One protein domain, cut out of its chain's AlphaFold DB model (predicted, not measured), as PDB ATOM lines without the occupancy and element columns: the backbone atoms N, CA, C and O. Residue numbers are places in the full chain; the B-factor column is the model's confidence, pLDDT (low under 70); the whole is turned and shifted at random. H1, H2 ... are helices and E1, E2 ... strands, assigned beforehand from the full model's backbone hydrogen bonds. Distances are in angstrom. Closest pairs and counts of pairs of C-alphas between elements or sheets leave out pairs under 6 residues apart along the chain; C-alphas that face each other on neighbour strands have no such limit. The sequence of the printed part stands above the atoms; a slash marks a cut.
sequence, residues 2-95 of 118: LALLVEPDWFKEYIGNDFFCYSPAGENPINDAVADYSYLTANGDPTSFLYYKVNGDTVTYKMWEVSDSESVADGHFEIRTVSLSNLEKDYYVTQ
ATOM      1  N   LEU A   2     185.414 232.584 331.961       98.19
ATOM      2  CA  LEU A   2     185.653 231.282 331.315       98.19
ATOM      3  C   LEU A   2     186.419 230.282 332.205       98.19
ATOM      4  O   LEU A   2     185.973 229.155 332.358       98.19
ATOM      5  N   ALA A   3     187.506 230.699 332.859       97.50
ATOM      6  CA  ALA A   3     188.255 229.821 333.766       97.50
ATOM      7  C   ALA A   3     187.419 229.294 334.952       97.50
ATOM      8  O   ALA A   3     187.607 228.160 335.365       97.50
ATOM      9  N   LEU A   4     186.437 230.067 335.441       98.00
ATOM     10  CA  LEU A   4     185.505 229.626 336.493       98.00
ATOM     11  C   LEU A   4     184.514 228.557 336.004       98.00
ATOM     12  O   LEU A   4     183.927 227.861 336.828       98.00
ATOM     13  N   LEU A   5     184.297 228.456 334.690       97.94
ATOM     14  CA  LEU A   5     183.485 227.405 334.079       97.94
ATOM     15  C   LEU A   5     184.309 226.143 333.815       97.94
ATOM     16  O   LEU A   5     183.830 225.044 334.064       97.94
ATOM     17  N   VAL A   6     185.501 226.310 333.243       96.69
ATOM     18  CA  VAL A   6     186.288 225.200 332.688       96.69
ATOM     19  C   VAL A   6     187.106 224.499 333.770       96.69
ATOM     20  O   VAL A   6     187.050 223.283 333.861       96.69
ATOM     21  N   GLU A   7     187.817 225.264 334.600       94.88
ATOM     22  CA  GLU A   7     188.777 224.755 335.589       94.88
ATOM     23  C   GLU A   7     188.766 225.650 336.851       94.88
ATOM     24  O   GLU A   7     189.726 226.384 337.120       94.88
ATOM     25  N   PRO A   8     187.655 225.684 337.619       96.81
ATOM     26  CA  PRO A   8     187.480 226.641 338.712       96.81
ATOM     27  C   PRO A   8     188.474 226.452 339.857       96.81
ATOM     28  O   PRO A   8     188.914 227.449 340.430       96.81
ATOM     29  N   ASP A   9     188.809 225.207 340.196       97.00
ATOM     30  CA  ASP A   9     189.702 224.901 341.316       97.00
ATOM     31  C   ASP A   9     191.141 225.292 340.973       97.00
ATOM     32  O   ASP A   9     191.741 226.070 341.709       97.00
ATOM     33  N   TRP A  10     191.634 224.888 339.797       94.75
ATOM     34  CA  TRP A  10     192.923 225.335 339.253       94.75
ATOM     35  C   TRP A  10     193.007 226.865 339.185       94.75
ATOM     36  O   TRP A  10     193.954 227.470 339.684       94.75
ATOM     37  N   PHE A  11     191.987 227.528 338.633       96.81
ATOM     38  CA  PHE A  11     191.983 228.985 338.537       96.81
ATOM     39  C   PHE A  11     192.077 229.658 339.911       96.81
ATOM     40  O   PHE A  11     192.866 230.585 340.087       96.81
ATOM     41  N   LYS A  12     191.287 229.204 340.889       96.25
ATOM     42  CA  LYS A  12     191.260 229.787 342.239       96.25
ATOM     43  C   LYS A  12     192.504 229.460 343.056       96.25
ATOM     44  O   LYS A  12     192.868 230.260 343.911       96.25
ATOM     45  N   GLU A  13     193.129 228.313 342.813       95.69
ATOM     46  CA  GLU A  13     194.387 227.923 343.449       95.69
ATOM     47  C   GLU A  13     195.545 228.817 342.997       95.69
ATOM     48  O   GLU A  13     196.370 229.219 343.820       95.69
ATOM     49  N   TYR A  14     195.600 229.152 341.702       95.25
ATOM     50  CA  TYR A  14     196.769 229.816 341.132       95.25
ATOM     51  C   TYR A  14     196.630 231.323 340.909       95.25
ATOM     52  O   TYR A  14     197.654 232.003 340.818       95.25
ATOM     53  N   ILE A  15     195.415 231.874 340.831       95.88
ATOM     54  CA  ILE A  15     195.225 233.315 340.628       95.88
ATOM     55  C   ILE A  15     195.939 234.132 341.720       95.88
ATOM     56  O   ILE A  15     195.799 233.869 342.910       95.88
ATOM     57  N   GLY A  16     196.718 235.131 341.297       94.12
ATOM     58  CA  GLY A  16     197.539 235.962 342.183       94.12
ATOM     59  C   GLY A  16     198.962 235.448 342.419       94.12
ATOM     60  O   GLY A  16     199.780 236.197 342.948       94.12
ATOM     61  N   ASN A  17     199.296 234.228 341.985       94.38
ATOM     62  CA  ASN A  17     200.688 233.782 341.933       94.38
ATOM     63  C   ASN A  17     201.438 234.440 340.770       94.38
ATOM     64  O   ASN A  17     200.877 234.663 339.699       94.38
ATOM     65  N   ASP A  18     202.741 234.669 340.949       89.44
ATOM     66  CA  ASP A  18     203.577 235.360 339.956       89.44
ATOM     67  C   ASP A  18     203.680 234.630 338.613       89.44
ATOM     68  O   ASP A  18     203.857 235.271 337.580       89.44
ATOM     69  N   PHE A  19     203.557 233.302 338.627       91.62
ATOM     70  CA  PHE A  19     203.603 232.455 337.436       91.62
ATOM     71  C   PHE A  19     202.227 232.218 336.802       91.62
ATOM     72  O   PHE A  19     202.162 231.598 335.745       91.62
ATOM     73  N   PHE A  20     201.128 232.661 337.425       96.00
ATOM     74  CA  PHE A  20     199.805 232.570 336.812       96.00
ATOM     75  C   PHE A  20     199.505 233.859 336.056       96.00
ATOM     76  O   PHE A  20     199.292 234.919 336.650       96.00
ATOM     77  N   CYS A  21     199.481 233.777 334.733       96.00
ATOM     78  CA  CYS A  21     199.429 234.957 333.885       96.00
ATOM     79  C   CYS A  21     198.479 234.801 332.701       96.00
ATOM     80  O   CYS A  21     197.983 233.715 332.389       96.00
ATOM     81  N   TYR A  22     198.222 235.925 332.036       96.38
ATOM     82  CA  TYR A  22     197.482 235.971 330.781       96.38
ATOM     83  C   TYR A  22     198.332 236.538 329.653       96.38
ATOM     84  O   TYR A  22     199.194 237.384 329.880       96.38
ATOM     85  N   SER A  23     198.024 236.127 328.431       96.31
ATOM     86  CA  SER A  23     198.608 236.699 327.221       96.31
ATOM     87  C   SER A  23     197.498 237.034 326.225       96.31
ATOM     88  O   SER A  23     196.642 236.180 325.958       96.31
ATOM     89  N   PRO A  24     197.430 238.274 325.714       96.19
ATOM     90  CA  PRO A  24     196.550 238.627 324.609       96.19
ATOM     91  C   PRO A  24     196.927 237.907 323.310       96.19
ATOM     92  O   PRO A  24     198.093 237.616 323.043       96.19
ATOM     93  N   ALA A  25     195.924 237.660 322.465       95.38
ATOM     94  CA  ALA A  25     196.127 237.075 321.145       95.38
ATOM     95  C   ALA A  25     197.218 237.812 320.347       95.38
ATOM     96  O   ALA A  25     197.182 239.034 320.202       95.38
ATOM     97  N   GLY A  26     198.157 237.045 319.792       91.31
ATOM     98  CA  GLY A  26     199.259 237.550 318.977       91.31
ATOM     99  C   GLY A  26     200.454 238.127 319.744       91.31
ATOM    100  O   GLY A  26     201.460 238.411 319.098       91.31
ATOM    101  N   GLU A  27     200.397 238.283 321.072       91.62
ATOM    102  CA  GLU A  27     201.533 238.823 321.837       91.62
ATOM    103  C   GLU A  27     202.633 237.785 322.082       91.62
ATOM    104  O   GLU A  27     203.810 238.097 321.916       91.62
ATOM    105  N   ASN A  28     202.265 236.543 322.411       86.94
ATOM    106  CA  ASN A  28     203.222 235.453 322.611       86.94
ATOM    107  C   ASN A  28     202.696 234.125 322.027       86.94
ATOM    108  O   ASN A  28     202.239 233.242 322.752       86.94
ATOM    109  N   PRO A  29     202.668 233.973 320.691       83.19
ATOM    110  CA  PRO A  29     202.126 232.774 320.067       83.19
ATOM    111  C   PRO A  29     203.051 231.570 320.296       83.19
ATOM    112  O   PRO A  29     204.173 231.528 319.801       83.19
ATOM    113  N   ILE A  30     202.545 230.550 320.993       83.75
ATOM    114  CA  ILE A  30     203.288 229.300 321.237       83.75
ATOM    115  C   ILE A  30     203.421 228.469 319.952       83.75
ATOM    116  O   ILE A  30     204.441 227.824 319.720       83.75
ATOM    117  N   ASN A  31     202.387 228.476 319.106       87.12
ATOM    118  CA  ASN A  31     202.396 227.892 317.765       87.12
ATOM    119  C   ASN A  31     201.255 228.473 316.908       87.12
ATOM    120  O   ASN A  31     200.340 229.123 317.423       87.12
ATOM    121  N   ASP A  32     201.273 228.178 315.607       90.62
ATOM    122  CA  ASP A  32     200.287 228.681 314.640       90.62
ATOM    123  C   ASP A  32     198.842 228.266 314.952       90.62
ATOM    124  O   ASP A  32     197.906 228.996 314.628       90.62
ATOM    125  N   ALA A  33     198.629 227.117 315.604       89.69
ATOM    126  CA  ALA A  33     197.287 226.633 315.914       89.69
ATOM    127  C   ALA A  33     196.591 227.473 316.993       89.69
ATOM    128  O   ALA A  33     195.368 227.399 317.112       89.69
ATOM    129  N   VAL A  34     197.332 228.256 317.783       93.56
ATOM    130  CA  VAL A  34     196.806 229.099 318.872       93.56
ATOM    131  C   VAL A  34     197.206 230.570 318.747       93.56
ATOM    132  O   VAL A  34     196.880 231.358 319.626       93.56
ATOM    133  N   ALA A  35     197.870 230.965 317.658       93.69
ATOM    134  CA  ALA A  35     198.437 232.306 317.511       93.69
ATOM    135  C   ALA A  35     197.399 233.443 317.582       93.69
ATOM    136  O   ALA A  35     197.721 234.546 318.019       93.69
ATOM    137  N   ASP A  36     196.150 233.184 317.185       95.50
ATOM    138  CA  ASP A  36     195.042 234.143 317.228       95.50
ATOM    139  C   ASP A  36     194.149 234.013 318.481       95.50
ATOM    140  O   ASP A  36     193.049 234.573 318.512       95.50
ATOM    141  N   TYR A  37     194.607 233.280 319.502       97.56
ATOM    142  CA  TYR A  37     193.920 233.093 320.781       97.56
ATOM    143  C   TYR A  37     194.665 233.823 321.897       97.56
ATOM    144  O   TYR A  37     195.887 233.753 321.993       97.56
ATOM    145  N   SER A  38     193.908 234.470 322.781       97.94
ATOM    146  CA  SER A  38     194.421 234.846 324.098       97.94
ATOM    147  C   SER A  38     194.495 233.599 324.978       97.94
ATOM    148  O   SER A  38     193.804 232.615 324.707       97.94
ATOM    149  N   TYR A  39     195.259 233.623 326.065       97.62
ATOM    150  CA  TYR A  39     195.263 232.512 327.018       97.62
ATOM    151  C   TYR A  39     195.477 232.929 328.465       97.62
ATOM    152  O   TYR A  39     195.937 234.032 328.755       97.62
ATOM    153  N   LEU A  40     195.113 232.012 329.359       97.56
ATOM    154  CA  LEU A  40     195.548 231.953 330.751       97.56
ATOM    155  C   LEU A  40     196.483 230.756 330.907       97.56
ATOM    156  O   LEU A  40     196.221 229.708 330.315       97.56
ATOM    157  N   THR A  41     197.539 230.902 331.701       96.19
ATOM    158  CA  THR A  41     198.483 229.814 331.959       96.19
ATOM    159  C   THR A  41     199.083 229.885 333.354       96.19
ATOM    160  O   THR A  41     199.266 230.970 333.906       96.19
ATOM    161  N   ALA A  42     199.411 228.714 333.898       94.19
ATOM    162  CA  ALA A  42     200.248 228.558 335.084       94.19
ATOM    163  C   ALA A  42     201.724 228.256 334.734       94.19
ATOM    164  O   ALA A  42     202.486 227.871 335.616       94.19
ATOM    165  N   ASN A  43     202.127 228.412 333.463       85.12
ATOM    166  CA  ASN A  43     203.492 228.190 332.960       85.12
ATOM    167  C   ASN A  43     204.042 226.768 333.202       85.12
ATOM    168  O   ASN A  43     205.184 226.585 333.621       85.12
ATOM    169  N   GLY A  44     203.221 225.750 332.936       83.94
ATOM    170  CA  GLY A  44     203.613 224.343 332.995       83.94
ATOM    171  C   GLY A  44     203.800 223.725 331.609       83.94
ATOM    172  O   GLY A  44     204.289 224.352 330.669       83.94
ATOM    173  N   ASP A  45     203.386 222.469 331.479       89.62
ATOM    174  CA  ASP A  45     203.303 221.780 330.191       89.62
ATOM    175  C   ASP A  45     202.083 222.270 329.363       89.62
ATOM    176  O   ASP A  45     201.312 223.114 329.839       89.62
ATOM    177  N   PRO A  46     201.875 221.790 328.120       90.75
ATOM    178  CA  PRO A  46     200.746 222.201 327.280       90.75
ATOM    179  C   PRO A  46     199.351 222.129 327.930       90.75
ATOM    180  O   PRO A  46     198.477 222.904 327.539       90.75
ATOM    181  N   THR A  47     199.131 221.256 328.921       91.62
ATOM    182  CA  THR A  47     197.850 221.128 329.650       91.62
ATOM    183  C   THR A  47     197.572 222.311 330.580       91.62
ATOM    184  O   THR A  47     196.426 222.561 330.942       91.62
ATOM    185  N   SER A  48     198.599 223.102 330.915       93.44
ATOM    186  CA  SER A  48     198.476 224.281 331.785       93.44
ATOM    187  C   SER A  48     197.866 225.512 331.104       93.44
ATOM    188  O   SER A  48     197.712 226.547 331.751       93.44
ATOM    189  N   PHE A  49     197.527 225.422 329.814       96.06
ATOM    190  CA  PHE A  49     197.030 226.540 329.018       96.06
ATOM    191  C   PHE A  49     195.533 226.425 328.725       96.06
ATOM    192  O   PHE A  49     195.065 225.453 328.131       96.06
ATOM    193  N   LEU A  50     194.802 227.497 329.034       97.75
ATOM    194  CA  LEU A  50     193.429 227.718 328.592       97.75
ATOM    195  C   LEU A  50     193.408 228.824 327.536       97.75
ATOM    196  O   LEU A  50     193.426 230.013 327.862       97.75
ATOM    197  N   TYR A  51     193.336 228.430 326.266       98.12
ATOM    198  CA  TYR A  51     193.246 229.356 325.140       98.12
ATOM    199  C   TYR A  51     191.798 229.746 324.881       98.12
ATOM    200  O   TYR A  51     190.910 228.895 324.919       98.12
ATOM    201  N   TYR A  52     191.547 231.006 324.538       98.31
ATOM    202  CA  TYR A  52     190.215 231.498 324.214       98.31
ATOM    203  C   TYR A  52     190.219 232.622 323.174       98.31
ATOM    204  O   TYR A  52     191.161 233.404 323.044       98.31
ATOM    205  N   LYS A  53     189.114 232.709 322.436       97.88
ATOM    206  CA  LYS A  53     188.816 233.760 321.469       97.88
ATOM    207  C   LYS A  53     187.345 234.136 321.580       97.88
ATOM    208  O   LYS A  53     186.480 233.263 321.631       97.88
ATOM    209  N   VAL A  54     187.063 235.435 321.603       97.62
ATOM    210  CA  VAL A  54     185.700 235.969 321.703       97.62
ATOM    211  C   VAL A  54     185.300 236.576 320.363       97.62
ATOM    212  O   VAL A  54     185.953 237.497 319.883       97.62
ATOM    213  N   ASN A  55     184.223 236.067 319.765       97.62
ATOM    214  CA  ASN A  55     183.647 236.570 318.520       97.62
ATOM    215  C   ASN A  55     182.151 236.838 318.732       97.62
ATOM    216  O   ASN A  55     181.322 235.928 318.646       97.62
ATOM    217  N   GLY A  56     181.800 238.092 319.030       97.81
ATOM    218  CA  GLY A  56     180.435 238.442 319.430       97.81
ATOM    219  C   GLY A  56     180.032 237.694 320.703       97.81
ATOM    220  O   GLY A  56     180.758 237.729 321.691       97.81
ATOM    221  N   ASP A  57     178.899 236.992 320.665       98.44
ATOM    222  CA  ASP A  57     178.411 236.195 321.799       98.44
ATOM    223  C   ASP A  57     179.079 234.812 321.904       98.44
ATOM    224  O   ASP A  57     178.808 234.075 322.838       98.44
ATOM    225  N   THR A  58     179.942 234.411 320.967       98.62
ATOM    226  CA  THR A  58     180.598 233.095 321.026       98.62
ATOM    227  C   THR A  58     181.999 233.209 321.611       98.62
ATOM    228  O   THR A  58     182.854 233.907 321.064       98.62
ATOM    229  N   VAL A  59     182.251 232.466 322.686       98.62
ATOM    230  CA  VAL A  59     183.586 232.218 323.229       98.62
ATOM    231  C   VAL A  59     184.027 230.832 322.775       98.62
ATOM    232  O   VAL A  59     183.489 229.822 323.226       98.62
ATOM    233  N   THR A  60     185.001 230.779 321.871       98.56
ATOM    234  CA  THR A  60     185.681 229.536 321.489       98.56
ATOM    235  C   THR A  60     186.892 229.366 322.384       98.56
ATOM    236  O   THR A  60     187.690 230.292 322.505       98.56
ATOM    237  N   TYR A  61     187.049 228.200 322.996       98.25
ATOM    238  CA  TYR A  61     188.194 227.899 323.841       98.25
ATOM    239  C   TYR A  61     188.761 226.523 323.532       98.25
ATOM    240  O   TYR A  61     188.072 225.665 322.978       98.25
ATOM    241  N   LYS A  62     190.037 226.334 323.855       96.69
ATOM    242  CA  LYS A  62     190.716 225.055 323.688       96.69
ATOM    243  C   LYS A  62     191.744 224.821 324.776       96.69
ATOM    244  O   LYS A  62     192.353 225.766 325.278       96.69
ATOM    245  N   MET A  63     191.926 223.550 325.091       95.31
ATOM    246  CA  MET A  63     192.931 223.043 326.016       95.31
ATOM    247  C   MET A  63     193.615 221.843 325.379       95.31
ATOM    248  O   MET A  63     193.042 221.196 324.496       95.31
ATOM    249  N   TRP A  64     194.852 221.592 325.790       93.88
ATOM    250  CA  TRP A  64     195.550 220.371 325.426       93.88
ATOM    251  C   TRP A  64     195.045 219.231 326.303       93.88
ATOM    252  O   TRP A  64     195.167 219.293 327.522       93.88
ATOM    253  N   GLU A  65     194.478 218.211 325.680       91.62
ATOM    254  CA  GLU A  65     193.947 217.033 326.355       91.62
ATOM    255  C   GLU A  65     194.865 215.855 326.052       91.62
ATOM    256  O   GLU A  65     195.253 215.618 324.903       91.62
ATOM    257  N   VAL A  66     195.247 215.134 327.099       88.06
ATOM    258  CA  VAL A  66     196.087 213.943 326.985       88.06
ATOM    259  C   VAL A  66     195.154 212.756 326.776       88.06
ATOM    260  O   VAL A  66     194.230 212.548 327.560       88.06
ATOM    261  N   SER A  67     195.348 212.005 325.690       71.81
ATOM    262  CA  SER A  67     194.593 210.767 325.467       71.81
ATOM    263  C   SER A  67     194.961 209.710 326.521       71.81
ATOM    264  O   SER A  67     195.906 209.894 327.278       71.81
ATOM    265  N   ASP A  68     194.244 208.583 326.582       67.50
ATOM    266  CA  ASP A  68     194.455 207.519 327.589       67.50
ATOM    267  C   ASP A  68     195.908 206.976 327.673       67.50
ATOM    268  O   ASP A  68     196.244 206.225 328.590       67.50
ATOM    269  N   SER A  69     196.790 207.336 326.733       59.22
ATOM    270  CA  SER A  69     198.238 207.240 326.908       59.22
ATOM    271  C   SER A  69     198.753 208.432 327.721       59.22
ATOM    272  O   SER A  69     198.766 209.547 327.217       59.22
ATOM    273  N   GLU A  70     199.261 208.188 328.931       68.69
ATOM    274  CA  GLU A  70     199.770 209.162 329.930       68.69
ATOM    275  C   GLU A  70     200.864 210.159 329.446       68.69
ATOM    276  O   GLU A  70     201.445 210.898 330.240       68.69
ATOM    277  N   SER A  71     201.195 210.180 328.155       85.38
ATOM    278  CA  SER A  71     202.195 211.040 327.532       85.38
ATOM    279  C   SER A  71     201.569 212.339 327.028       85.38
ATOM    280  O   SER A  71     200.830 212.358 326.044       85.38
ATOM    281  N   VAL A  72     201.957 213.461 327.640       86.38
ATOM    282  CA  VAL A  72     201.572 214.814 327.197       86.38
ATOM    283  C   VAL A  72     201.931 215.066 325.726       86.38
ATOM    284  O   VAL A  72     201.237 215.819 325.048       86.38
ATOM    285  N   ALA A  73     202.978 214.418 325.206       86.75
ATOM    286  CA  ALA A  73     203.413 214.581 323.819       86.75
ATOM    287  C   ALA A  73     202.397 214.055 322.789       86.75
ATOM    288  O   ALA A  73     202.395 214.529 321.655       86.75
ATOM    289  N   ASP A  74     201.535 213.118 323.188       88.19
ATOM    290  CA  ASP A  74     200.559 212.452 322.317       88.19
ATOM    291  C   ASP A  74     199.139 213.026 322.473       88.19
ATOM    292  O   ASP A  74     198.161 212.430 322.016       88.19
ATOM    293  N   GLY A  75     199.010 214.170 323.150       90.38
ATOM    294  CA  GLY A  75     197.737 214.867 323.291       90.38
ATOM    295  C   GLY A  75     197.315 215.632 322.038       90.38
ATOM    296  O   GLY A  75     197.984 215.644 320.998       90.38
ATOM    297  N   HIS A  76     196.179 216.306 322.145       92.50
ATOM    298  CA  HIS A  76     195.637 217.144 321.083       92.50
ATOM    299  C   HIS A  76     194.804 218.285 321.660       92.50
ATOM    300  O   HIS A  76     194.405 218.276 322.822       92.50
ATOM    301  N   PHE A  77     194.521 219.293 320.836       93.88
ATOM    302  CA  PHE A  77     193.607 220.356 321.237       93.88
ATOM    303  C   PHE A  77     192.156 219.894 321.148       93.88
ATOM    304  O   PHE A  77     191.664 219.611 320.054       93.88
ATOM    305  N   GLU A  78     191.450 219.934 322.272       95.19
ATOM    306  CA  GLU A  78     189.991 219.873 322.280       95.19
ATOM    307  C   GLU A  78     189.413 221.277 322.159       95.19
ATOM    308  O   GLU A  78     189.752 222.176 322.929       95.19
ATOM    309  N   ILE A  79     188.528 221.471 321.180       96.94
ATOM    310  CA  ILE A  79     187.908 222.765 320.891       96.94
ATOM    311  C   ILE A  79     186.470 222.735 321.380       96.94
ATOM    312  O   ILE A  79     185.672 221.887 320.985       96.94
ATOM    313  N   ARG A  80     186.116 223.710 322.212       98.06
ATOM    314  CA  ARG A  80     184.779 223.854 322.778       98.06
ATOM    315  C   ARG A  80     184.292 225.289 322.623       98.06
ATOM    316  O   ARG A  80     185.058 226.218 322.362       98.06
ATOM    317  N   THR A  81     182.986 225.473 322.761       98.31
ATOM    318  CA  THR A  81     182.352 226.790 322.672       98.31
ATOM    319  C   THR A  81     181.358 226.986 323.797       98.31
ATOM    320  O   THR A  81     180.612 226.069 324.133       98.31
ATOM    321  N   VAL A  82     181.288 228.206 324.314       98.56
ATOM    322  CA  VAL A  82     180.253 228.664 325.244       98.56
ATOM    323  C   VAL A  82     179.789 230.055 324.824       98.56
ATOM    324  O   VAL A  82     180.533 230.770 324.150       98.56
ATOM    325  N   SER A  83     178.566 230.449 325.182       98.50
ATOM    326  CA  SER A  83     178.141 231.827 324.938       98.50
ATOM    327  C   SER A  83     178.673 232.774 326.014       98.50
ATOM    328  O   SER A  83     178.737 232.424 327.196       98.50
ATOM    329  N   LEU A  84     179.038 233.989 325.610       98.50
ATOM    330  CA  LEU A  84     179.432 235.050 326.527       98.50
ATOM    331  C   LEU A  84     178.260 235.423 327.440       98.50
ATOM    332  O   LEU A  84     178.440 235.527 328.647       98.50
ATOM    333  N   SER A  85     177.054 235.514 326.885       98.44
ATOM    334  CA  SER A  85     175.819 235.748 327.634       98.44
ATOM    335  C   SER A  85     175.560 234.708 328.735       98.44
ATOM    336  O   SER A  85     175.113 235.072 329.823       98.44
ATOM    337  N   ASN A  86     175.871 233.427 328.506       98.44
ATOM    338  CA  ASN A  86     175.763 232.390 329.535       98.44
ATOM    339  C   ASN A  86     176.829 232.580 330.616       98.44
ATOM    340  O   ASN A  86     176.503 232.533 331.797       98.44
ATOM    341  N   LEU A  87     178.074 232.886 330.235       98.50
ATOM    342  CA  LEU A  87     179.129 233.196 331.204       98.50
ATOM    343  C   LEU A  87     178.767 234.404 332.084       98.50
ATOM    344  O   LEU A  87     178.956 234.362 333.297       98.50
ATOM    345  N   GLU A  88     178.226 235.470 331.497       98.31
ATOM    346  CA  GLU A  88     177.775 236.653 332.237       98.31
ATOM    347  C   GLU A  88     176.610 236.325 333.170       98.31
ATOM    348  O   GLU A  88     176.593 236.768 334.319       98.31
ATOM    349  N   LYS A  89     175.655 235.517 332.700       98.25
ATOM    350  CA  LYS A  89     174.513 235.064 333.496       98.25
ATOM    351  C   LYS A  89     174.941 234.214 334.696       98.25
ATOM    352  O   LYS A  89     174.366 234.354 335.775       98.25
ATOM    353  N   ASP A  90     175.935 233.356 334.515       98.06
ATOM    354  CA  ASP A  90     176.366 232.423 335.552       98.06
ATOM    355  C   ASP A  90     177.323 233.087 336.556       98.06
ATOM    356  O   ASP A  90     177.263 232.792 337.752       98.06
ATOM    357  N   TYR A  91     178.156 234.037 336.109       98.12
ATOM    358  CA  TYR A  91     179.274 234.561 336.905       98.12
ATOM    359  C   TYR A  91     179.329 236.088 337.063       98.12
ATOM    360  O   TYR A  91     180.250 236.573 337.715       98.12
ATOM    361  N   TYR A  92     178.412 236.874 336.488       98.19
ATOM    362  CA  TYR A  92     178.548 238.344 336.464       98.19
ATOM    363  C   TYR A  92     177.222 239.128 336.563       98.19
ATOM    364  O   TYR A  92     177.129 240.274 336.117       98.19
ATOM    365  N   VAL A  93     176.181 238.550 337.175       98.25
ATOM    366  CA  VAL A  93     174.856 239.194 337.298       98.25
ATOM    367  C   VAL A  93     174.780 240.116 338.511       98.25
ATOM    368  O   VAL A  93     174.504 241.312 338.386       98.25
ATOM    369  N   THR A  94     174.995 239.554 339.698       98.38
ATOM    370  CA  THR A  94     174.857 240.267 340.973       98.38
ATOM    371  C   THR A  94     176.087 241.118 341.266       98.38
ATOM    372  O   THR A  94     177.172 240.850 340.753       98.38
ATOM    373  N   GLN A  95     175.951 242.134 342.123       98.31
ATOM    374  CA  GLN A  95     177.102 242.959 342.500       98.31
ATOM    375  C   GLN A  95     178.211 242.121 343.153       98.31
ATOM    376  O   GLN A  95     179.365 242.268 342.782       98.31
TER     377      GLN A  95
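Overview. This is residues 2 to 95 of the 118 residues of an uncharacterized protein of Limosilactobacillus mucosae (UniProt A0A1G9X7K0). One strongly twisted sheet of five antiparallel strands, E1 to E5, makes the body of this model, with the short helix H1 over one face and H3 rising from that same face straight after E5. H2 sits next to H1 and is not on the sheet, and the other face bears no named helix. The printed part has 94 residues with three named helices and five named strands, in the order H1 H2 E1 E2 E3 E4 E5 H3; the sheet's order is E1 - E2 - E3 - E4 - E5, and the class is mixed, helices and strands. It is compact, with a radius of gyration of the C-alphas of 13.8 A, and the C-alphas span 42 by 30 by 28 A.

Arrangement. Begin at residue 2, where H1 runs over residues 2 to 6, and go on to H2, residues 8 to 14. The two are close but not clearly touching; their closest C-alphas, those of Ala 3 and Phe 11, are 6.1 A apart. The strands come next: E1, residues 21 to 23, E2, residues 38 to 41, E3, residues 49 to 55, E4, residues 58 to 65, and E5, residues 76 to 83. They form a meander, each strand the antiparallel neighbour of the one before, and each two in succession are a hairpin; E1 and E5 are the edge strands. For E1 and E2, at 160 degrees, look at N 21 and O 41, 2.9 A apart and within hydrogen-bond range. For E2 and E3, at 156 degrees, N 52 and O 38 are within hydrogen-bond range at 2.8 A. For E3 and E4, at 160 degrees, look at N 53 and O 60, 2.8 A, and for E4 and E5, at 155 degrees, at N 59 and O 82, 2.8 A, both within hydrogen-bond range. H1 is on this sheet at a height over the sheet of 8.3 A, and only just over E3, with 3 of its C-alphas falling there. The closest C-alphas of H1 and E3 are those of Ala 3 and Leu 50, 7.6 A apart. H2 is not on the sheet, but only just, with 4 pairs of C-alphas within 10 A. H3, residues 84 to 91, is on the same face as H1 and stands up from the sheet, its line rising 52 degrees out of the local plane. H1 and H3 only just touch, with 3 pairs of C-alphas within 8 A, the closest being those of Leu 2 and Leu 87 at 6.8 A. In H1, H2 and H3 every O i to N i+4 pair is within hydrogen-bond range.

Along the chain. Find C-alpha 2 at (185.653, 231.282, 331.315), where H1 begins; it is 6.3 A long from first to last C-alpha, and H2 is 10.1 A. E1 measures 6.9 A and E2 10.2 A. E3 starts at C-alpha 49, at (197.030, 226.540, 329.018), and runs 19.7 A. E4 covers 21.6 A and E5 23.2 A. H3, 10.4 A long, ends at C-alpha 91, at (179.274, 234.561, 336.905).

Size, cuts and confidence. The two C-alphas farthest apart, those of Ser 69 and Gln 95, are 44.3 A from each other. The printed part has no cut. The link from E1 to E2, residues 24 to 37, is long; the links H1 to H2, E3 to E4 and E5 to H3 are tight. The mean pLDDT of the printed part is 93.6, and residues 68 to 70, between E4 and E5, are under 70.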